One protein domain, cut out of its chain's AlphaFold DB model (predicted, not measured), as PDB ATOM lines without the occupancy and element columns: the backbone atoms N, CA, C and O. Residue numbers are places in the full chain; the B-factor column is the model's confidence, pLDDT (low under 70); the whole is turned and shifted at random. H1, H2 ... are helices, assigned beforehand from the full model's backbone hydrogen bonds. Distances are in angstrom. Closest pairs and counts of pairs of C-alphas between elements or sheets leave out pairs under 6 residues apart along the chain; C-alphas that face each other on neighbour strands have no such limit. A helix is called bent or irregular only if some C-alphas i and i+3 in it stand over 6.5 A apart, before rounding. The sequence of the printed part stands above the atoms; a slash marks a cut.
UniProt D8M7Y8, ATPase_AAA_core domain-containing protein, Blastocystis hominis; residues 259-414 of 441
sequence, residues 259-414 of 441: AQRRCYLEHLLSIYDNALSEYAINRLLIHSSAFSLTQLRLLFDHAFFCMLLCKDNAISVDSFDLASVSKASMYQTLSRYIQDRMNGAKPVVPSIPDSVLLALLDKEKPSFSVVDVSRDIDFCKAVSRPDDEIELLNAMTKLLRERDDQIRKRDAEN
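AT A GLANCE: This is residues 259 to 414 of the 441 residues of the protein "ATPase_AAA_core domain-containing protein" of Blastocystis hominis (UniProt D8M7Y8). A long helical hairpin, H6 folded back on part of the longest helix H7, packs through H7 on one side of a core of four short to medium helices, H1, H2, H3 and H5, while H4 crosses the far end of H3. In the core, H1 and H5 each pack on both H2 and H3, and residues 338 to 344, of which 338 to 342 belong to H4, stick out. The printed part has 156 residues with seven named helices, H1 to H7 in order, and no named strand; the class is all helix. The whole is loose, with a radius of gyration of the C-alphas of 18.8 A and spans of 56 by 40 by 28 A.

IN THESE COORDINATES: H7, residues 387 to 414, is 40.6 A long from C-alpha 387 at (58.058, -33.946, -4.359) to C-alpha 414 at (60.743, -3.192, -30.653). H6 is residues 370 to 382. H2, residues 278 to 290, is neither bent nor irregular, but only just: C-alphas 287 and 290 are 6.2 A apart. H3, residues 293 to 312, is 28.4 A long, and H4, residues 327 to 342, is 22.8 A long. H5 is residues 354 to 361. H1, residues 259 to 271, begins with C-alpha 259 at (49.878, -26.550, -25.084).

HOW THE PARTS SIT: H6 and H7 form a helical hairpin and touch, opposite ways at a shallow tilt of 9 degrees; their closest C-alphas, of Val 370 and Thr 397, are 5.5 A apart. H7, with residues 399 to 407 alone, touches H2 at a steep tilt of 38 degrees, closest at the C-alphas of Arg 403 and Ile 286, 6.4 A. H2 touches H5 the same way at a shallow tilt of 9 degrees, closest at the C-alphas of Ala 280 and Asp 354, 5.9 A. H5 touches H3 at a steep tilt of 48 degrees, closest at the C-alphas of Leu 357 and Ala 303, 5.7 A. H1 touches H2 at a steep tilt of 55 degrees, with the C-alphas of Arg 262 and Leu 285 closest at 6.8 A. H1 also touches H3 at a shallow tilt of 22 degrees, with the C-alphas of Leu 268 and Arg 297 closest at 7.1 A. H3 and H4 touch about perpendicular, at 80 degrees, closest at the C-alphas of Leu 309 and Thr 333, 6.3 A. H4 and H7 are apart. Every O i to N i+4 pair is within hydrogen-bond range in H1, H3, H4, H5, H6 and H7, and 7 of 9 are in H2.

THE WHOLE: The two C-alphas farthest apart, of Ala 314 and Ser 384, are 58.5 A apart. The printed part has no cut. The links H3 to H4 and H4 to H5 are long. The mean pLDDT of the printed part is 91.4, and residue 414 is under 70.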
ATOM      1  N   ALA A 259      50.793 -25.891 -24.161       92.69
ATOM      2  CA  ALA A 259      49.878 -26.550 -25.084       92.69
ATOM      3  C   ALA A 259      48.418 -26.273 -24.698       92.69
ATOM      4  O   ALA A 259      47.611 -25.909 -25.553       92.69
ATOM      5  N   GLN A 260      48.101 -26.356 -23.406       94.06
ATOM      6  CA  GLN A 260      46.790 -26.032 -22.846       94.06
ATOM      7  C   GLN A 260      46.443 -24.554 -23.049       94.06
ATOM      8  O   GLN A 260      45.341 -24.242 -23.498       94.06
ATOM      9  N   ARG A 261      47.390 -23.634 -22.803       93.44
ATOM     10  CA  ARG A 261      47.195 -22.196 -23.063       93.44
ATOM     11  C   ARG A 261      46.939 -21.914 -24.536       93.44
ATOM     12  O   ARG A 261      46.067 -21.110 -24.845       93.44
ATOM     13  N   ARG A 262      47.670 -22.570 -25.442       93.88
ATOM     14  CA  ARG A 262      47.457 -22.428 -26.888       93.88
ATOM     15  C   ARG A 262      46.073 -22.927 -27.297       93.88
ATOM     16  O   ARG A 262      45.356 -22.182 -27.950       93.88
ATOM     17  N   CYS A 263      45.689 -24.123 -26.856       94.25
ATOM     18  CA  CYS A 263      44.366 -24.694 -27.115       94.25
ATOM     19  C   CYS A 263      43.245 -23.764 -26.620       94.25
ATOM     20  O   CYS A 263      42.306 -23.457 -27.353       94.25
ATOM     21  N   TYR A 264      43.379 -23.230 -25.403       94.44
ATOM     22  CA  TYR A 264      42.392 -22.307 -24.852       94.44
ATOM     23  C   TYR A 264      42.354 -20.962 -25.590       94.44
ATOM     24  O   TYR A 264      41.278 -20.429 -25.846       94.44
ATOM     25  N   LEU A 265      43.506 -20.414 -25.988       94.75
ATOM     26  CA  LEU A 265      43.558 -19.205 -26.814       94.75
ATOM     27  C   LEU A 265      42.907 -19.426 -28.182       94.75
ATOM     28  O   LEU A 265      42.141 -18.576 -28.619       94.75
ATOM     29  N   GLU A 266      43.162 -20.555 -28.841       94.44
ATOM     30  CA  GLU A 266      42.505 -20.928 -30.102       94.44
ATOM     31  C   GLU A 266      40.983 -21.011 -29.933       94.44
ATOM     32  O   GLU A 266      40.238 -20.495 -30.769       94.44
ATOM     33  N   HIS A 267      40.515 -21.568 -28.815       92.06
ATOM     34  CA  HIS A 267      39.098 -21.569 -28.476       92.06
ATOM     35  C   HIS A 267      38.537 -20.151 -28.296       92.06
ATOM     36  O   HIS A 267      37.524 -19.820 -28.913       92.06
ATOM     37  N   LEU A 268      39.197 -19.276 -27.530       92.56
ATOM     38  CA  LEU A 268      38.759 -17.882 -27.375       92.56
ATOM     39  C   LEU A 268      38.725 -17.152 -28.726       92.56
ATOM     40  O   LEU A 268      37.740 -16.493 -29.047       92.56
ATOM     41  N   LEU A 269      39.739 -17.335 -29.572       94.25
ATOM     42  CA  LEU A 269      39.773 -16.773 -30.926       94.25
ATOM     43  C   LEU A 269      38.630 -17.282 -31.821       94.25
ATOM     44  O   LEU A 269      38.278 -16.608 -32.783       94.25
ATOM     45  N   SER A 270      38.051 -18.449 -31.520       91.75
ATOM     46  CA  SER A 270      36.869 -18.969 -32.221       91.75
ATOM     47  C   SER A 270      35.545 -18.398 -31.701       91.75
ATOM     48  O   SER A 270      34.582 -18.314 -32.461       91.75
ATOM     49  N   ILE A 271      35.494 -17.990 -30.427       87.88
ATOM     50  CA  ILE A 271      34.304 -17.396 -29.797       87.88
ATOM     51  C   ILE A 271      34.154 -15.929 -30.203       87.88
ATOM     52  O   ILE A 271      33.052 -15.477 -30.516       87.88
ATOM     53  N   TYR A 272      35.251 -15.171 -30.172       90.94
ATOM     54  CA  TYR A 272      35.221 -13.731 -30.406       90.94
ATOM     55  C   TYR A 272      35.591 -13.394 -31.846       90.94
ATOM     56  O   TYR A 272      36.676 -13.748 -32.309       90.94
ATOM     57  N   ASP A 273      34.736 -12.628 -32.526       93.88
ATOM     58  CA  ASP A 273      35.078 -12.049 -33.825       93.88
ATOM     59  C   ASP A 273      36.293 -11.120 -33.671       93.88
ATOM     60  O   ASP A 273      36.294 -10.176 -32.871       93.88
ATOM     61  N   ASN A 274      37.362 -11.421 -34.400       95.69
ATOM     62  CA  ASN A 274      38.655 -10.787 -34.229       95.69
ATOM     63  C   ASN A 274      39.412 -10.676 -35.557       95.69
ATOM     64  O   ASN A 274      39.242 -11.475 -36.474       95.69
ATOM     65  N   ALA A 275      40.264  -9.660 -35.641       95.12
ATOM     66  CA  ALA A 275      41.154  -9.406 -36.766       95.12
ATOM     67  C   ALA A 275      42.610  -9.369 -36.280       95.12
ATOM     68  O   ALA A 275      43.382  -8.487 -36.666       95.12
ATOM     69  N   LEU A 276      42.961 -10.291 -35.376       94.06
ATOM     70  CA  LEU A 276      44.254 -10.283 -34.705       94.06
ATOM     71  C   LEU A 276      45.364 -10.794 -35.620       94.06
ATOM     72  O   LEU A 276      45.215 -11.792 -36.328       94.06
ATOM     73  N   SER A 277      46.508 -10.120 -35.588       93.19
ATOM     74  CA  SER A 277      47.701 -10.559 -36.302       93.19
ATOM     75  C   SER A 277      48.415 -11.698 -35.570       93.19
ATOM     76  O   SER A 277      48.283 -11.883 -34.358       93.19
ATOM     77  N   GLU A 278      49.277 -12.424 -36.290       90.75
ATOM     78  CA  GLU A 278      50.196 -13.386 -35.663       90.75
ATOM     79  C   GLU A 278      51.070 -12.733 -34.585       90.75
ATOM     80  O   GLU A 278      51.427 -13.382 -33.602       90.75
ATOM     81  N   TYR A 279      51.411 -11.449 -34.734       88.81
ATOM     82  CA  TYR A 279      52.164 -10.720 -33.718       88.81
ATOM     83  C   TYR A 279      51.366 -10.601 -32.414       88.81
ATOM     84  O   TYR A 279      51.893 -10.927 -31.347       88.81
ATOM     85  N   ALA A 280      50.094 -10.199 -32.492       91.25
ATOM     86  CA  ALA A 280      49.242 -10.080 -31.314       91.25
ATOM     87  C   ALA A 280      49.008 -11.437 -30.637       91.25
ATOM     88  O   ALA A 280      49.172 -11.544 -29.422       91.25
ATOM     89  N   ILE A 281      48.736 -12.488 -31.416       92.06
ATOM     90  CA  ILE A 281      48.550 -13.854 -30.899       92.06
ATOM     91  C   ILE A 281      49.820 -14.354 -30.193       92.06
ATOM     92  O   ILE A 281      49.758 -14.866 -29.076       92.06
ATOM     93  N   ASN A 282      50.999 -14.142 -30.787       89.50
ATOM     94  CA  ASN A 282      52.269 -14.518 -30.163       89.50
ATOM     95  C   ASN A 282      52.572 -13.714 -28.890       89.50
ATOM     96  O   ASN A 282      53.238 -14.222 -27.984       89.50
ATOM     97  N   ARG A 283      52.127 -12.453 -28.807       89.81
ATOM     98  CA  ARG A 283      52.264 -11.639 -27.591       89.81
ATOM     99  C   ARG A 283      51.327 -12.149 -26.494       89.81
ATOM    100  O   ARG A 283      51.794 -12.377 -25.382       89.81
ATOM    101  N   LEU A 284      50.067 -12.447 -26.820       92.94
ATOM    102  CA  LEU A 284      49.120 -13.084 -25.894       92.94
ATOM    103  C   LEU A 284      49.672 -14.394 -25.335       92.94
ATOM    104  O   LEU A 284      49.655 -14.585 -24.123       92.94
ATOM    105  N   LEU A 285      50.213 -15.272 -26.188       91.94
ATOM    106  CA  LEU A 285      50.726 -16.572 -25.753       91.94
ATOM    107  C   LEU A 285      51.853 -16.436 -24.718       91.94
ATOM    108  O   LEU A 285      51.883 -17.188 -23.745       91.94
ATOM    109  N   ILE A 286      52.742 -15.450 -24.856       89.38
ATOM    110  CA  ILE A 286      53.785 -15.214 -23.848       89.38
ATOM    111  C   ILE A 286      53.209 -14.692 -22.546       89.38
ATOM    112  O   ILE A 286      53.526 -15.233 -21.489       89.38
ATOM    113  N   HIS A 287      52.352 -13.675 -22.602       91.12
ATOM    114  CA  HIS A 287      51.765 -13.100 -21.392       91.12
ATOM    115  C   HIS A 287      50.867 -14.105 -20.656       91.12
ATOM    116  O   HIS A 287      50.861 -14.132 -19.425       91.12
ATOM    117  N   SER A 288      50.191 -14.990 -21.399       92.94
ATOM    118  CA  SER A 288      49.273 -16.001 -20.865       92.94
ATOM    119  C   SER A 288      49.909 -16.938 -19.840       92.94
ATOM    120  O   SER A 288      49.208 -17.513 -19.019       92.94
ATOM    121  N   SER A 289      51.237 -17.074 -19.844       91.75
ATOM    122  CA  SER A 289      51.972 -17.947 -18.926       91.75
ATOM    123  C   SER A 289      51.835 -17.553 -17.448       91.75
ATOM    124  O   SER A 289      52.130 -18.358 -16.567       91.75
ATOM    125  N   ALA A 290      51.355 -16.336 -17.175       92.44
ATOM    126  CA  ALA A 290      51.072 -15.835 -15.835       92.44
ATOM    127  C   ALA A 290      49.593 -15.495 -15.597       92.44
ATOM    128  O   ALA A 290      49.264 -14.816 -14.620       92.44
ATOM    129  N   PHE A 291      48.712 -15.898 -16.514       93.88
ATOM    130  CA  PHE A 291      47.275 -15.647 -16.447       93.88
ATOM    131  C   PHE A 291      46.534 -16.957 -16.176       93.88
ATOM    132  O   PHE A 291      46.911 -18.015 -16.680       93.88
ATOM    133  N   SER A 292      45.462 -16.884 -15.391       93.38
ATOM    134  CA  SER A 292      44.486 -17.967 -15.293       93.38
ATOM    135  C   SER A 292      43.608 -18.034 -16.545       93.38
ATOM    136  O   SER A 292      43.527 -17.072 -17.321       93.38
ATOM    137  N   LEU A 293      42.903 -19.150 -16.736       93.12
ATOM    138  CA  LEU A 293      41.930 -19.285 -17.826       93.12
ATOM    139  C   LEU A 293      40.808 -18.244 -17.708       93.12
ATOM    140  O   LEU A 293      40.411 -17.637 -18.707       93.12
ATOM    141  N   THR A 294      40.348 -17.971 -16.484       90.94
ATOM    142  CA  THR A 294      39.378 -16.903 -16.217       90.94
ATOM    143  C   THR A 294      39.922 -15.534 -16.611       90.94
ATOM    144  O   THR A 294      39.210 -14.765 -17.250       90.94
ATOM    145  N   GLN A 295      41.179 -15.219 -16.284       93.06
ATOM    146  CA  GLN A 295      41.764 -13.931 -16.658       93.06
ATOM    147  C   GLN A 295      41.914 -13.781 -18.176       93.06
ATOM    148  O   GLN A 295      41.614 -12.718 -18.716       93.06
ATOM    149  N   LEU A 296      42.336 -14.837 -18.878       93.31
ATOM    150  CA  LEU A 296      42.407 -14.825 -20.340       93.31
ATOM    151  C   LEU A 296      41.033 -14.574 -20.963       93.31
ATOM    152  O   LEU A 296      40.917 -13.737 -21.851       93.31
ATOM    153  N   ARG A 297      39.985 -15.235 -20.466       93.38
ATOM    154  CA  ARG A 297      38.606 -14.989 -20.911       93.38
ATOM    155  C   ARG A 297      38.178 -13.543 -20.657       93.38
ATOM    156  O   ARG A 297      37.703 -12.893 -21.581       93.38
ATOM    157  N   LEU A 298      38.428 -13.020 -19.454       93.12
ATOM    158  CA  LEU A 298      38.093 -11.639 -19.089       93.12
ATOM    159  C   LEU A 298      38.782 -10.603 -19.985       93.12
ATOM    160  O   LEU A 298      38.171  -9.589 -20.312       93.12
ATOM    161  N   LEU A 299      40.016 -10.862 -20.426       94.94
ATOM    162  CA  LEU A 299      40.707  -9.998 -21.384       94.94
ATOM    163  C   LEU A 299      39.933  -9.896 -22.711       94.94
ATOM    164  O   LEU A 299      39.781  -8.801 -23.257       94.94
ATOM    165  N   PHE A 300      39.412 -11.018 -23.212       94.62
ATOM    166  CA  PHE A 300      38.587 -11.040 -24.420       94.62
ATOM    167  C   PHE A 300      37.186 -10.463 -24.186       94.62
ATOM    168  O   PHE A 300      36.706  -9.718 -25.036       94.62
ATOM    169  N   ASP A 301      36.557 -10.715 -23.034       93.31
ATOM    170  CA  ASP A 301      35.280 -10.084 -22.666       93.31
ATOM    171  C   ASP A 301      35.407  -8.554 -22.591       93.31
ATOM    172  O   ASP A 301      34.523  -7.831 -23.053       93.31
ATOM    173  N   HIS A 302      36.531  -8.038 -22.086       95.00
ATOM    174  CA  HIS A 302      36.818  -6.604 -22.069       95.00
ATOM    175  C   HIS A 302      37.084  -6.064 -23.484       95.00
ATOM    176  O   HIS A 302      36.595  -4.993 -23.850       95.00
ATOM    177  N   ALA A 303      37.797  -6.807 -24.332       95.81
ATOM    178  CA  ALA A 303      37.984  -6.417 -25.729       95.81
ATOM    179  C   ALA A 303      36.648  -6.397 -26.496       95.81
ATOM    180  O   ALA A 303      36.363  -5.446 -27.226       95.81
ATOM    181  N   PHE A 304      35.785  -7.384 -26.262       95.62
ATOM    182  CA  PHE A 304      34.419  -7.420 -26.775       95.62
ATOM    183  C   PHE A 304      33.591  -6.240 -26.257       95.62
ATOM    184  O   PHE A 304      32.900  -5.583 -27.036       95.62
ATOM    185  N   PHE A 305      33.721  -5.890 -24.974       95.94
ATOM    186  CA  PHE A 305      33.077  -4.704 -24.414       95.94
ATOM    187  C   PHE A 305      33.514  -3.413 -25.106       95.94
ATOM    188  O   PHE A 305      32.685  -2.554 -25.403       95.94
ATOM    189  N   CYS A 306      34.804  -3.280 -25.414       96.31
ATOM    190  CA  CYS A 306      35.309  -2.156 -26.197       96.31
ATOM    191  C   CYS A 306      34.631  -2.087 -27.573       96.31
ATOM    192  O   CYS A 306      34.284  -1.003 -28.040       96.31
ATOM    193  N   MET A 307      34.384  -3.231 -28.215       96.75
ATOM    194  CA  MET A 307      33.699  -3.279 -29.511       96.75
ATOM    195  C   MET A 307      32.198  -2.976 -29.401       96.75
ATOM    196  O   MET A 307      31.656  -2.286 -30.270       96.75
ATOM    197  N   LEU A 308      31.540  -3.382 -28.308       96.00
ATOM    198  CA  LEU A 308      30.188  -2.919 -27.971       96.00
ATOM    199  C   LEU A 308      30.152  -1.396 -27.808       96.00
ATOM    200  O   LEU A 308      29.298  -0.743 -28.398       96.00
ATOM    201  N   LEU A 309      31.110  -0.817 -27.076       96.50
ATOM    202  CA  LEU A 309      31.222   0.633 -26.904       96.50
ATOM    203  C   LEU A 309      31.360   1.352 -28.248       96.50
ATOM    204  O   LEU A 309      30.684   2.362 -28.462       96.50
ATOM    205  N   CYS A 310      32.185   0.822 -29.158       95.94
ATOM    206  CA  CYS A 310      32.321   1.357 -30.511       95.94
ATOM    207  C   CYS A 310      30.988   1.378 -31.258       95.94
ATOM    208  O   CYS A 310      30.588   2.417 -31.784       95.94
ATOM    209  N   LYS A 311      30.284   0.245 -31.271       94.38
ATOM    210  CA  LYS A 311      28.986   0.106 -31.934       94.38
ATOM    211  C   LYS A 311      27.949   1.067 -31.353       94.38
ATOM    212  O   LYS A 311      27.355   1.857 -32.082       94.38
ATOM    213  N   ASP A 312      27.759   1.016 -30.042       94.31
ATOM    214  CA  ASP A 312      26.654   1.670 -29.346       94.31
ATOM    215  C   ASP A 312      26.795   3.188 -29.257       94.31
ATOM    216  O   ASP A 312      25.796   3.898 -29.130       94.31
ATOM    217  N   ASN A 313      28.032   3.683 -29.330       93.00
ATOM    218  CA  ASN A 313      28.352   5.107 -29.285       93.00
ATOM    219  C   ASN A 313      28.821   5.639 -30.652       93.00
ATOM    220  O   ASN A 313      29.295   6.772 -30.730       93.00
ATOM    221  N   ALA A 314      28.699   4.837 -31.719       92.75
ATOM    222  CA  ALA A 314      29.131   5.167 -33.079       92.75
ATOM    223  C   ALA A 314      30.590   5.674 -33.165       92.75
ATOM    224  O   ALA A 314      30.903   6.596 -33.921       92.75
ATOM    225  N   ILE A 315      31.488   5.070 -32.380       93.81
ATOM    226  CA  ILE A 315      32.921   5.385 -32.364       93.81
ATOM    227  C   ILE A 315      33.621   4.518 -33.413       93.81
ATOM    228  O   ILE A 315      33.419   3.306 -33.476       93.81
ATOM    229  N   SER A 316      34.476   5.133 -34.233       93.88
ATOM    230  CA  SER A 316      35.316   4.388 -35.173       93.88
ATOM    231  C   SER A 316      36.368   3.570 -34.419       93.88
ATOM    232  O   SER A 316      37.083   4.119 -33.579       93.88
ATOM    233  N   VAL A 317      36.496   2.285 -34.767       92.31
ATOM    234  CA  VAL A 317      37.438   1.334 -34.146       92.31
ATOM    235  C   VAL A 317      38.879   1.849 -34.208       92.31
ATOM    236  O   VAL A 317      39.585   1.813 -33.206       92.31
ATOM    237  N   ASP A 318      39.286   2.425 -35.344       89.69
ATOM    238  CA  ASP A 318      40.639   2.970 -35.546       89.69
ATOM    239  C   ASP A 318      40.985   4.131 -34.599       89.69
ATOM    240  O   ASP A 318      42.154   4.419 -34.358       89.69
ATOM    241  N   SER A 319      39.970   4.826 -34.081       89.44
ATOM    242  CA  SER A 319      40.119   5.969 -33.173       89.44
ATOM    243  C   SER A 319      39.700   5.651 -31.741       89.44
ATOM    244  O   SER A 319      39.564   6.570 -30.933       89.44
ATOM    245  N   PHE A 320      39.416   4.384 -31.432       93.94
ATOM    246  CA  PHE A 320      38.919   4.010 -30.120       93.94
ATOM    247  C   PHE A 320      40.008   4.169 -29.057       93.94
ATOM    248  O   PHE A 320      41.083   3.579 -29.143       93.94
ATOM    249  N   ASP A 321      39.684   4.930 -28.017       91.44
ATOM    250  CA  ASP A 321      40.471   5.022 -26.797       91.44
ATOM    251  C   ASP A 321      39.543   4.850 -25.598       91.44
ATOM    252  O   ASP A 321      38.703   5.709 -25.312       91.44
ATOM    253  N   LEU A 322      39.722   3.750 -24.868       89.88
ATOM    254  CA  LEU A 322      38.926   3.434 -23.685       89.88
ATOM    255  C   LEU A 322      39.001   4.538 -22.619       89.88
ATOM    256  O   LEU A 322      38.022   4.770 -21.914       89.88
ATOM    257  N   ALA A 323      40.128   5.254 -22.510       90.12
ATOM    258  CA  ALA A 323      40.285   6.331 -21.532       90.12
ATOM    259  C   ALA A 323      39.393   7.550 -21.833       90.12
ATOM    260  O   ALA A 323      39.081   8.323 -20.926       90.12
ATOM    261  N   SER A 324      38.963   7.707 -23.088       90.44
ATOM    262  CA  SER A 324      38.064   8.782 -23.519       90.44
ATOM    263  C   SER A 324      36.581   8.474 -23.270       90.44
ATOM    264  O   SER A 324      35.740   9.374 -23.321       90.44
ATOM    265  N   VAL A 325      36.242   7.215 -22.975       93.06
ATOM    266  CA  VAL A 325      34.859   6.771 -22.794       93.06
ATOM    267  C   VAL A 325      34.365   7.122 -21.392       93.06
ATOM    268  O   VAL A 325      34.977   6.789 -20.375       93.06
ATOM    269  N   SER A 326      33.206   7.778 -21.316       93.75
ATOM    270  CA  SER A 326      32.598   8.128 -20.032       93.75
ATOM    271  C   SER A 326      32.034   6.895 -19.312       93.75
ATOM    272  O   SER A 326      31.478   5.994 -19.938       93.75
ATOM    273  N   LYS A 327      32.069   6.888 -17.970       91.75
ATOM    274  CA  LYS A 327      31.420   5.828 -17.171       91.75
ATOM    275  C   LYS A 327      29.925   5.689 -17.485       91.75
ATOM    276  O   LYS A 327      29.404   4.583 -17.449       91.75
ATOM    277  N   ALA A 328      29.241   6.793 -17.796       91.56
ATOM    278  CA  ALA A 328      27.824   6.775 -18.158       91.56
ATOM    279  C   ALA A 328      27.584   5.985 -19.456       91.56
ATOM    280  O   ALA A 328      26.724   5.109 -19.479       91.56
ATOM    281  N   SER A 329      28.402   6.223 -20.486       93.38
ATOM    282  CA  SER A 329      28.363   5.471 -21.748       93.38
ATOM    283  C   SER A 329      28.608   3.979 -21.527       93.38
ATOM    284  O   SER A 329      27.936   3.142 -22.130       93.38
ATOM    285  N   MET A 330      29.529   3.635 -20.623       93.88
ATOM    286  CA  MET A 330      29.801   2.243 -20.270       93.88
ATOM    287  C   MET A 330      28.598   1.555 -19.614       93.88
ATOM    288  O   MET A 330      28.210   0.470 -20.043       93.88
ATOM    289  N   TYR A 331      27.959   2.193 -18.627       93.00
ATOM    290  CA  TYR A 331      26.762   1.640 -17.982       93.00
ATOM    291  C   TYR A 331      25.584   1.497 -18.952       93.00
ATOM    292  O   TYR A 331      24.893   0.481 -18.927       93.00
ATOM    293  N   GLN A 332      25.382   2.476 -19.838       92.25
ATOM    294  CA  GLN A 332      24.338   2.419 -20.864       92.25
ATOM    295  C   GLN A 332      24.567   1.268 -21.849       92.25
ATOM    296  O   GLN A 332      23.630   0.538 -22.161       92.25
ATOM    297  N   THR A 333      25.813   1.076 -22.288       94.75
ATOM    298  CA  THR A 333      26.195  -0.014 -23.201       94.75
ATOM    299  C   THR A 333      25.975  -1.380 -22.550       94.75
ATOM    300  O   THR A 333      25.399  -2.267 -23.169       94.75
ATOM    301  N   LEU A 334      26.346  -1.549 -21.274       93.50
ATOM    302  CA  LEU A 334      26.062  -2.787 -20.533       93.50
ATOM    303  C   LEU A 334      24.565  -3.040 -20.350       93.50
ATOM    304  O   LEU A 334      24.113  -4.166 -20.523       93.50
ATOM    305  N   SER A 335      23.798  -2.001 -20.014       92.06
ATOM    306  CA  SER A 335      22.349  -2.128 -19.827       92.06
ATOM    307  C   SER A 335      21.667  -2.543 -21.131       92.06
ATOM    308  O   SER A 335      20.820  -3.431 -21.123       92.06
ATOM    309  N   ARG A 336      22.086  -1.962 -22.268       93.06
ATOM    310  CA  ARG A 336      21.614  -2.377 -23.596       93.06
ATOM    311  C   ARG A 336      22.037  -3.803 -23.924       93.06
ATOM    312  O   ARG A 336      21.209  -4.571 -24.383       93.06
ATOM    313  N   TYR A 337      23.287  -4.170 -23.652       94.19
ATOM    314  CA  TYR A 337      23.774  -5.531 -23.859       94.19
ATOM    315  C   TYR A 337      22.931  -6.567 -23.095       94.19
ATOM    316  O   TYR A 337      22.519  -7.561 -23.685       94.19
ATOM    317  N   ILE A 338      22.615  -6.316 -21.819       92.38
ATOM    318  CA  ILE A 338      21.738  -7.189 -21.021       92.38
ATOM    319  C   ILE A 338      20.348  -7.286 -21.662       92.38
ATOM    320  O   ILE A 338      19.850  -8.387 -21.870       92.38
ATOM    321  N   GLN A 339      19.748  -6.151 -22.032       91.62
ATOM    322  CA  GLN A 339      18.434  -6.120 -22.683       91.62
ATOM    323  C   GLN A 339      18.423  -6.856 -24.028       91.62
ATOM    324  O   GLN A 339      17.472  -7.575 -24.323       91.62
ATOM    325  N   ASP A 340      19.461  -6.697 -24.849       92.25
ATOM    326  CA  ASP A 340      19.596  -7.412 -26.117       92.25
ATOM    327  C   ASP A 340      19.617  -8.926 -25.865       92.25
ATOM    328  O   ASP A 340      18.867  -9.657 -26.513       92.25
ATOM    329  N   ARG A 341      20.393  -9.391 -24.874       91.00
ATOM    330  CA  ARG A 341      20.455 -10.814 -24.510       91.00
ATOM    331  C   ARG A 341      19.118 -11.364 -24.015       91.00
ATOM    332  O   ARG A 341      18.705 -12.404 -24.514       91.00
ATOM    333  N   MET A 342      18.410 -10.639 -23.145       89.81
ATOM    334  CA  MET A 342      17.054 -11.008 -22.681       89.81
ATOM    335  C   MET A 342      16.049 -11.134 -23.830       89.81
ATOM    336  O   MET A 342      15.157 -11.973 -23.810       89.81
ATOM    337  N   ASN A 343      16.212 -10.339 -24.888       90.62
ATOM    338  CA  ASN A 343      15.366 -10.416 -26.078       90.62
ATOM    339  C   ASN A 343      15.823 -11.489 -27.089       90.62
ATOM    340  O   ASN A 343      15.337 -11.512 -28.223       90.62
ATOM    341  N   GLY A 344      16.775 -12.353 -26.719       87.38
ATOM    342  CA  GLY A 344      17.341 -13.389 -27.587       87.38
ATOM    343  C   GLY A 344      18.260 -12.852 -28.689       87.38
ATOM    344  O   GLY A 344      18.590 -13.576 -29.630       87.38
ATOM    345  N   ALA A 345      18.674 -11.583 -28.617       90.31
ATOM    346  CA  ALA A 345      19.594 -10.996 -29.577       90.31
ATOM    347  C   ALA A 345      21.050 -11.259 -29.171       90.31
ATOM    348  O   ALA A 345      21.446 -11.075 -28.022       90.31
ATOM    349  N   LYS A 346      21.883 -11.618 -30.153       86.00
ATOM    350  CA  LYS A 346      23.344 -11.671 -30.015       86.00
ATOM    351  C   LYS A 346      23.945 -10.428 -30.661       86.00
ATOM    352  O   LYS A 346      23.915 -10.318 -31.892       86.00
ATOM    353  N   PRO A 347      24.457  -9.462 -29.881       86.31
ATOM    354  CA  PRO A 347      24.966  -8.227 -30.451       86.31
ATOM    355  C   PRO A 347      26.162  -8.501 -31.363       86.31
ATOM    356  O   PRO A 347      27.239  -8.866 -30.906       86.31
ATOM    357  N   VAL A 348      25.984  -8.272 -32.663       88.56
ATOM    358  CA  VAL A 348      27.108  -8.254 -33.607       88.56
ATOM    359  C   VAL A 348      27.915  -6.988 -33.355       88.56
ATOM    360  O   VAL A 348      27.335  -5.896 -33.324       88.56
ATOM    361  N   VAL A 349      29.222  -7.135 -33.164       92.94
ATOM    362  CA  VAL A 349      30.179  -6.049 -32.924       92.94
ATOM    363  C   VAL A 349      31.273  -6.070 -33.995       92.94
ATOM    364  O   VAL A 349      31.429  -7.087 -34.668       92.94
ATOM    365  N   PRO A 350      32.023  -4.974 -34.199       94.31
ATOM    366  CA  PRO A 350      33.216  -5.014 -35.039       94.31
ATOM    367  C   PRO A 350      34.232  -6.051 -34.542       94.31
ATOM    368  O   PRO A 350      34.365  -6.246 -33.334       94.31
ATOM    369  N   SER A 351      34.987  -6.652 -35.463       95.44
ATOM    370  CA  SER A 351      36.079  -7.565 -35.122       95.44
ATOM    371  C   SER A 351      37.111  -6.875 -34.227       95.44
ATOM    372  O   SER A 351      37.553  -5.761 -34.523       95.44
ATOM    373  N   ILE A 352      37.529  -7.549 -33.155       97.06
ATOM    374  CA  ILE A 352      38.536  -7.056 -32.208       97.06
ATOM    375  C   ILE A 352      39.889  -6.870 -32.926       97.06
ATOM    376  O   ILE A 352      40.454  -7.859 -33.408       97.06
ATOM    377  N   PRO A 353      40.444  -5.645 -32.990       96.44
ATOM    378  CA  PRO A 353      41.747  -5.398 -33.603       96.44
ATOM    379  C   PRO A 353      42.901  -5.571 -32.603       96.44
ATOM    380  O   PRO A 353      42.717  -5.467 -31.385       96.44
ATOM    381  N   ASP A 354      44.123  -5.700 -33.131       95.19
ATOM    382  CA  ASP A 354      45.368  -5.717 -32.346       95.19
ATOM    383  C   ASP A 354      45.461  -4.548 -31.360       95.19
ATOM    384  O   ASP A 354      45.823  -4.737 -30.200       95.19
ATOM    385  N   SER A 355      45.130  -3.335 -31.816       93.69
ATOM    386  CA  SER A 355      45.278  -2.105 -31.034       93.69
ATOM    387  C   SER A 355      44.498  -2.141 -29.723       93.69
ATOM    388  O   SER A 355      44.991  -1.654 -28.711       93.69
ATOM    389  N   VAL A 356      43.308  -2.743 -29.721       95.25
ATOM    390  CA  VAL A 356      42.450  -2.829 -28.537       95.25
ATOM    391  C   VAL A 356      42.945  -3.923 -27.607       95.25
ATOM    392  O   VAL A 356      43.195  -3.659 -26.432       95.25
ATOM    393  N   LEU A 357      43.134  -5.139 -28.125       95.00
ATOM    394  CA  LEU A 357      43.496  -6.275 -27.283       95.00
ATOM    395  C   LEU A 357      44.891  -6.112 -26.671       95.00
ATOM    396  O   LEU A 357      45.079  -6.406 -25.494       95.00
ATOM    397  N   LEU A 358      45.860  -5.595 -27.434       93.81
ATOM    398  CA  LEU A 358      47.204  -5.338 -26.917       93.81
ATOM    399  C   LEU A 358      47.229  -4.176 -25.919       93.81
ATOM    400  O   LEU A 358      47.941  -4.263 -24.925       93.81
ATOM    401  N   ALA A 359      46.428  -3.124 -26.124       93.06
ATOM    402  CA  ALA A 359      46.333  -2.030 -25.157       93.06
ATOM    403  C   ALA A 359      45.712  -2.471 -23.823       93.06
ATOM    404  O   ALA A 359      46.062  -1.919 -22.776       93.06
ATOM    405  N   LEU A 360      44.793  -3.443 -23.853       94.75
ATOM    406  CA  LEU A 360      44.274  -4.090 -22.650       94.75
ATOM    407  C   LEU A 360      45.340  -4.988 -22.017       94.75
ATOM    408  O   LEU A 360      45.636  -4.832 -20.837       94.75
ATOM    409  N   LEU A 361      45.985  -5.848 -22.811       93.94
ATOM    410  CA  LEU A 361      47.032  -6.761 -22.348       93.94
ATOM    411  C   LEU A 361      48.179  -6.030 -21.638       93.94
ATOM    412  O   LEU A 361      48.640  -6.482 -20.593       93.94
ATOM    413  N   ASP A 362      48.619  -4.894 -22.183       90.25
ATOM    414  CA  ASP A 362      49.725  -4.096 -21.640       90.25
ATOM    415  C   ASP A 362      49.381  -3.446 -20.283       90.25
ATOM    416  O   ASP A 362      50.279  -3.095 -19.514       90.25
ATOM    417  N   LYS A 363      48.091  -3.287 -19.964       90.56
ATOM    418  CA  LYS A 363      47.617  -2.770 -18.668       90.56
ATOM    419  C   LYS A 363      47.350  -3.878 -17.653       90.56
ATOM    420  O   LYS A 363      47.211  -3.584 -16.462       90.56
ATOM    421  N   GLU A 364      47.317  -5.125 -18.110       90.75
ATOM    422  CA  GLU A 364      46.840  -6.239 -17.317       90.75
ATOM    423  C   GLU A 364      47.930  -6.847 -16.444       90.75
ATOM    424  O   GLU A 364      49.042  -7.161 -16.877       90.75
ATOM    425  N   LYS A 365      47.612  -6.981 -15.155       90.50
ATOM    426  CA  LYS A 365      48.526  -7.556 -14.167       90.50
ATOM    427  C   LYS A 365      48.429  -9.080 -14.197       90.50
ATOM    428  O   LYS A 365      47.325  -9.583 -14.347       90.50
ATOM    429  N   PRO A 366      49.527  -9.821 -13.988       90.81
ATOM    430  CA  PRO A 366      49.474 -11.275 -13.827       90.81
ATOM    431  C   PRO A 366      48.461 -11.742 -12.769       90.81
ATOM    432  O   PRO A 366      48.345 -11.097 -11.726       90.81
ATOM    433  N   SER A 367      47.789 -12.876 -13.011       89.75
ATOM    434  CA  SER A 367      46.918 -13.550 -12.026       89.75
ATOM    435  C   SER A 367      47.707 -14.019 -10.811       89.75
ATOM    436  O   SER A 367      47.195 -14.047  -9.701       89.75
ATOM    437  N   PHE A 368      48.953 -14.418 -11.038       90.00
ATOM    438  CA  PHE A 368      49.847 -14.939 -10.018       90.00
ATOM    439  C   PHE A 368      51.283 -14.536 -10.343       90.00
ATOM    440  O   PHE A 368      51.668 -14.342 -11.502       90.00
ATOM    441  N   SER A 369      52.093 -14.395  -9.301       90.38
ATOM    442  CA  SER A 369      53.494 -14.000  -9.393       90.38
ATOM    443  C   SER A 369      54.428 -15.098  -8.890       90.38
ATOM    444  O   SER A 369      54.011 -16.050  -8.237       90.38
ATOM    445  N   VAL A 370      55.733 -14.926  -9.120       90.69
ATOM    446  CA  VAL A 370      56.767 -15.786  -8.516       90.69
ATOM    447  C   VAL A 370      56.641 -15.826  -6.989       90.69
ATOM    448  O   VAL A 370      56.934 -16.853  -6.381       90.69
ATOM    449  N   VAL A 371      56.204 -14.728  -6.363       90.50
ATOM    450  CA  VAL A 371      56.018 -14.657  -4.907       90.50
ATOM    451  C   VAL A 371      54.860 -15.544  -4.468       90.50
ATOM    452  O   VAL A 371      54.999 -16.246  -3.473       90.50
ATOM    453  N   ASP A 372      53.755 -15.543  -5.210       89.88
ATOM    454  CA  ASP A 372      52.585 -16.362  -4.881       89.88
ATOM    455  C   ASP A 372      52.925 -17.852  -5.016       89.88
ATOM    456  O   ASP A 372      52.765 -18.599  -4.058       89.88
ATOM    457  N   VAL A 373      53.578 -18.249  -6.115       90.94
ATOM    458  CA  VAL A 373      54.060 -19.632  -6.304       90.94
ATOM    459  C   VAL A 373      55.063 -20.043  -5.223       90.94
ATOM    460  O   VAL A 373      55.068 -21.185  -4.776       90.94
ATOM    461  N   SER A 374      55.916 -19.119  -4.770       91.75
ATOM    462  CA  SER A 374      56.861 -19.407  -3.682       91.75
ATOM    463  C   SER A 374      56.141 -19.677  -2.359       91.75
ATOM    464  O   SER A 374      56.557 -20.565  -1.621       91.75
ATOM    465  N   ARG A 375      55.044 -18.961  -2.075       91.38
ATOM    466  CA  ARG A 375      54.208 -19.228  -0.895       91.38
ATOM    467  C   ARG A 375      53.539 -20.594  -0.984       91.38
ATOM    468  O   ARG A 375      53.516 -21.296   0.022       91.38
ATOM    469  N   ASP A 376      53.068 -20.987  -2.165       90.81
ATOM    470  CA  ASP A 376      52.512 -22.326  -2.387       90.81
ATOM    471  C   ASP A 376      53.574 -23.410  -2.165       90.81
ATOM    472  O   ASP A 376      53.315 -24.391  -1.475       90.81
ATOM    473  N   ILE A 377      54.805 -23.207  -2.653       92.88
ATOM    474  CA  ILE A 377      55.935 -24.118  -2.399       92.88
ATOM    475  C   ILE A 377      56.216 -24.237  -0.897       92.88
ATOM    476  O   ILE A 377      56.408 -25.346  -0.391       92.88
ATOM    477  N   ASP A 378      56.276 -23.112  -0.186       92.81
ATOM    478  CA  ASP A 378      56.546 -23.097   1.252       92.81
ATOM    479  C   ASP A 378      55.425 -23.793   2.034       92.81
ATOM    480  O   ASP A 378      55.706 -24.575   2.946       92.81
ATOM    481  N   PHE A 379      54.168 -23.581   1.637       90.94
ATOM    482  CA  PHE A 379      53.017 -24.289   2.187       90.94
ATOM    483  C   PHE A 379      53.100 -25.798   1.922       90.94
ATOM    484  O   PHE A 379      53.029 -26.584   2.868       90.94
ATOM    485  N   CYS A 380      53.343 -26.212   0.674       92.50
ATOM    486  CA  CYS A 380      53.515 -27.612   0.287       92.50
ATOM    487  C   CYS A 380      54.619 -28.300   1.104       92.50
ATOM    488  O   CYS A 380      54.427 -29.415   1.584       92.50
ATOM    489  N   LYS A 381      55.752 -27.628   1.335       93.00
ATOM    490  CA  LYS A 381      56.826 -28.141   2.200       93.00
ATOM    491  C   LYS A 381      56.390 -28.256   3.658       93.00
ATOM    492  O   LYS A 381      56.679 -29.265   4.297       93.00
ATOM    493  N   ALA A 382      55.699 -27.245   4.187       90.75
ATOM    494  CA  ALA A 382      55.240 -27.232   5.576       90.75
ATOM    495  C   ALA A 382      54.269 -28.383   5.880       90.75
ATOM    496  O   ALA A 382      54.327 -28.963   6.963       90.75
ATOM    497  N   VAL A 383      53.428 -28.752   4.912       88.75
ATOM    498  CA  VAL A 383      52.471 -29.867   5.020       88.75
ATOM    499  C   VAL A 383      52.977 -31.175   4.392       88.75
ATOM    500  O   VAL A 383      52.208 -32.120   4.248       88.75
ATOM    501  N   SER A 384      54.277 -31.264   4.070       91.81
ATOM    502  CA  SER A 384      54.940 -32.470   3.536       91.81
ATOM    503  C   SER A 384      54.259 -33.063   2.292       91.81
ATOM    504  O   SER A 384      54.041 -34.273   2.206       91.81
ATOM    505  N   ARG A 385      53.899 -32.204   1.332       90.88
ATOM    506  CA  ARG A 385      53.335 -32.617   0.039       90.88
ATOM    507  C   ARG A 385      54.359 -33.390  -0.807       90.88
ATOM    508  O   ARG A 385      55.561 -33.223  -0.594       90.88
ATOM    509  N   PRO A 386      53.890 -34.214  -1.763       93.06
ATOM    510  CA  PRO A 386      54.752 -34.966  -2.671       93.06
ATOM    511  C   PRO A 386      55.772 -34.099  -3.433       93.06
ATOM    512  O   PRO A 386      55.481 -32.961  -3.811       93.06
ATOM    513  N   ASP A 387      56.961 -34.656  -3.686       92.31
ATOM    514  CA  ASP A 387      58.058 -33.946  -4.359       92.31
ATOM    515  C   ASP A 387      57.704 -33.533  -5.799       92.31
ATOM    516  O   ASP A 387      58.146 -32.481  -6.256       92.31
ATOM    517  N   ASP A 388      56.863 -34.297  -6.502       92.44
ATOM    518  CA  ASP A 388      56.419 -33.992  -7.866       92.44
ATOM    519  C   ASP A 388      55.564 -32.714  -7.937       92.44
ATOM    520  O   ASP A 388      55.698 -31.929  -8.879       92.44
ATOM    521  N   GLU A 389      54.744 -32.437  -6.917       91.81
ATOM    522  CA  GLU A 389      54.010 -31.169  -6.815       91.81
ATOM    523  C   GLU A 389      54.958 -29.985  -6.593       91.81
ATOM    524  O   GLU A 389      54.794 -28.915  -7.186       91.81
ATOM    525  N   ILE A 390      55.994 -30.179  -5.774       93.25
ATOM    526  CA  ILE A 390      57.011 -29.156  -5.518       93.25
ATOM    527  C   ILE A 390      57.838 -28.898  -6.788       93.25
ATOM    528  O   ILE A 390      58.125 -27.744  -7.118       93.25
ATOM    529  N   GLU A 391      58.217 -29.940  -7.528       92.94
ATOM    530  CA  GLU A 391      58.907 -29.824  -8.819       92.94
ATOM    531  C   GLU A 391      58.066 -29.061  -9.850       92.94
ATOM    532  O   GLU A 391      58.591 -28.177 -10.536       92.94
ATOM    533  N   LEU A 392      56.759 -29.323  -9.906       89.88
ATOM    534  CA  LEU A 392      55.827 -28.604 -10.772       89.88
ATOM    535  C   LEU A 392      55.786 -27.099 -10.451       89.88
ATOM    536  O   LEU A 392      55.919 -26.265 -11.351       89.88
ATOM    537  N   LEU A 393      55.653 -26.730  -9.174       92.12
ATOM    538  CA  LEU A 393      55.644 -25.324  -8.748       92.12
ATOM    539  C   LEU A 393      56.998 -24.631  -9.007       92.12
ATOM    540  O   LEU A 393      57.058 -23.456  -9.387       92.12
ATOM    541  N   ASN A 394      58.112 -25.358  -8.879       92.94
ATOM    542  CA  ASN A 394      59.432 -24.848  -9.264       92.94
ATOM    543  C   ASN A 394      59.534 -24.599 -10.779       92.94
ATOM    544  O   ASN A 394      60.073 -23.570 -11.201       92.94
ATOM    545  N   ALA A 395      58.993 -25.500 -11.605       91.06
ATOM    546  CA  ALA A 395      58.937 -25.317 -13.054       91.06
ATOM    547  C   ALA A 395      58.097 -24.084 -13.432       91.06
ATOM    548  O   ALA A 395      58.514 -23.284 -14.271       91.06
ATOM    549  N   MET A 396      56.975 -23.866 -12.745       90.56
ATOM    550  CA  MET A 396      56.145 -22.670 -12.895       90.56
ATOM    551  C   MET A 396      56.909 -21.387 -12.527       90.56
ATOM    552  O   MET A 396      56.879 -20.409 -13.275       90.56
ATOM    553  N   THR A 397      57.676 -21.397 -11.431       91.50
ATOM    554  CA  THR A 397      58.550 -20.270 -11.052       91.50
ATOM    555  C   THR A 397      59.567 -19.945 -12.146       91.50
ATOM    556  O   THR A 397      59.798 -18.773 -12.454       91.50
ATOM    557  N   LYS A 398      60.178 -20.970 -12.748       91.19
ATOM    558  CA  LYS A 398      61.121 -20.803 -13.858       91.19
ATOM    559  C   LYS A 398      60.436 -20.186 -15.079       91.19
ATOM    560  O   LYS A 398      60.932 -19.193 -15.604       91.19
ATOM    561  N   LEU A 399      59.279 -20.713 -15.466       89.62
ATOM    562  CA  LEU A 399      58.493 -20.223 -16.597       89.62
ATOM    563  C   LEU A 399      58.066 -18.754 -16.420       89.62
ATOM    564  O   LEU A 399      58.165 -17.974 -17.364       89.62
ATOM    565  N   LEU A 400      57.680 -18.336 -15.210       91.12
ATOM    566  CA  LEU A 400      57.356 -16.933 -14.920       91.12
ATOM    567  C   LEU A 400      58.563 -15.998 -15.078       91.12
ATOM    568  O   LEU A 400      58.421 -14.890 -15.593       91.12
ATOM    569  N   ARG A 401      59.757 -16.439 -14.666       90.38
ATOM    570  CA  ARG A 401      60.994 -15.657 -14.840       90.38
ATOM    571  C   ARG A 401      61.391 -15.558 -16.311       90.38
ATOM    572  O   ARG A 401      61.703 -14.471 -16.787       90.38
ATOM    573  N   GLU A 402      61.323 -16.672 -17.036       89.25
ATOM    574  CA  GLU A 402      61.596 -16.708 -18.475       89.25
ATOM    575  C   GLU A 402      60.619 -15.822 -19.254       89.25
ATOM    576  O   GLU A 402      61.037 -15.114 -20.168       89.25
ATOM    577  N   ARG A 403      59.338 -15.792 -18.863       89.56
ATOM    578  CA  ARG A 403      58.341 -14.864 -19.409       89.56
ATOM    579  C   ARG A 403      58.784 -13.413 -19.259       89.56
ATOM    580  O   ARG A 403      58.781 -12.675 -20.242       89.56
ATOM    581  N   ASP A 404      59.140 -13.002 -18.042       86.88
ATOM    582  CA  ASP A 404      59.569 -11.629 -17.761       86.88
ATOM    583  C   ASP A 404      60.769 -11.236 -18.630       86.88
ATOM    584  O   ASP A 404      60.801 -10.139 -19.188       86.88
ATOM    585  N   ASP A 405      61.732 -12.142 -18.796       87.25
ATOM    586  CA  ASP A 405      62.912 -11.909 -19.627       87.25
ATOM    587  C   ASP A 405      62.574 -11.843 -21.124       87.25
ATOM    588  O   ASP A 405      63.088 -10.973 -21.833       87.25
ATOM    589  N   GLN A 406      61.673 -12.703 -21.615       85.62
ATOM    590  CA  GLN A 406      61.199 -12.665 -23.002       85.62
ATOM    591  C   GLN A 406      60.464 -11.359 -23.325       85.62
ATOM    592  O   GLN A 406      60.717 -10.768 -24.377       85.62
ATOM    593  N   ILE A 407      59.590 -10.894 -22.426       83.25
ATOM    594  CA  ILE A 407      58.870  -9.623 -22.584       83.25
ATOM    595  C   ILE A 407      59.873  -8.466 -22.635       83.25
ATOM    596  O   ILE A 407      59.885  -7.717 -23.609       83.25
ATOM    597  N   ARG A 408      60.799  -8.384 -21.666       83.56
ATOM    598  CA  ARG A 408      61.840  -7.337 -21.637       83.56
ATOM    599  C   ARG A 408      62.686  -7.316 -22.906       83.56
ATOM    600  O   ARG A 408      62.976  -6.244 -23.432       83.56
ATOM    601  N   LYS A 409      63.095  -8.491 -23.396       83.00
ATOM    602  CA  LYS A 409      63.908  -8.608 -24.610       83.00
ATOM    603  C   LYS A 409      63.159  -8.073 -25.830       83.00
ATOM    604  O   LYS A 409      63.728  -7.294 -26.587       83.00
ATOM    605  N   ARG A 410      61.888  -8.445 -25.999       75.25
ATOM    606  CA  ARG A 410      61.075  -7.975 -27.128       75.25
ATOM    607  C   ARG A 410      60.749  -6.496 -27.054       75.25
ATOM    608  O   ARG A 410      60.804  -5.826 -28.075       75.25
ATOM    609  N   ASP A 411      60.451  -5.972 -25.872       73.56
ATOM    610  CA  ASP A 411      60.207  -4.538 -25.713       73.56
ATOM    611  C   ASP A 411      61.471  -3.727 -26.063       73.56
ATOM    612  O   ASP A 411      61.382  -2.670 -26.696       73.56
ATOM    613  N   ALA A 412      62.661  -4.256 -25.748       75.31
ATOM    614  CA  ALA A 412      63.936  -3.681 -26.172       75.31
ATOM    615  C   ALA A 412      64.160  -3.794 -27.694       75.31
ATOM    616  O   ALA A 412      64.567  -2.814 -28.320       75.31
ATOM    617  N   GLU A 413      63.863  -4.946 -28.305       73.38
ATOM    618  CA  GLU A 413      63.952  -5.160 -29.759       73.38
ATOM    619  C   GLU A 413      62.981  -4.254 -30.533       73.38
ATOM    620  O   GLU A 413      63.377  -3.646 -31.523       73.38
ATOM    621  N   ASN A 414      61.743  -4.089 -30.065       62.56
ATOM    622  CA  ASN A 414      60.743  -3.192 -30.653       62.56
ATOM    623  C   ASN A 414      61.149  -1.718 -30.519       62.56
ATOM    624  O   ASN A 414      61.013  -0.943 -31.464       62.56
TER     625      ASN A 414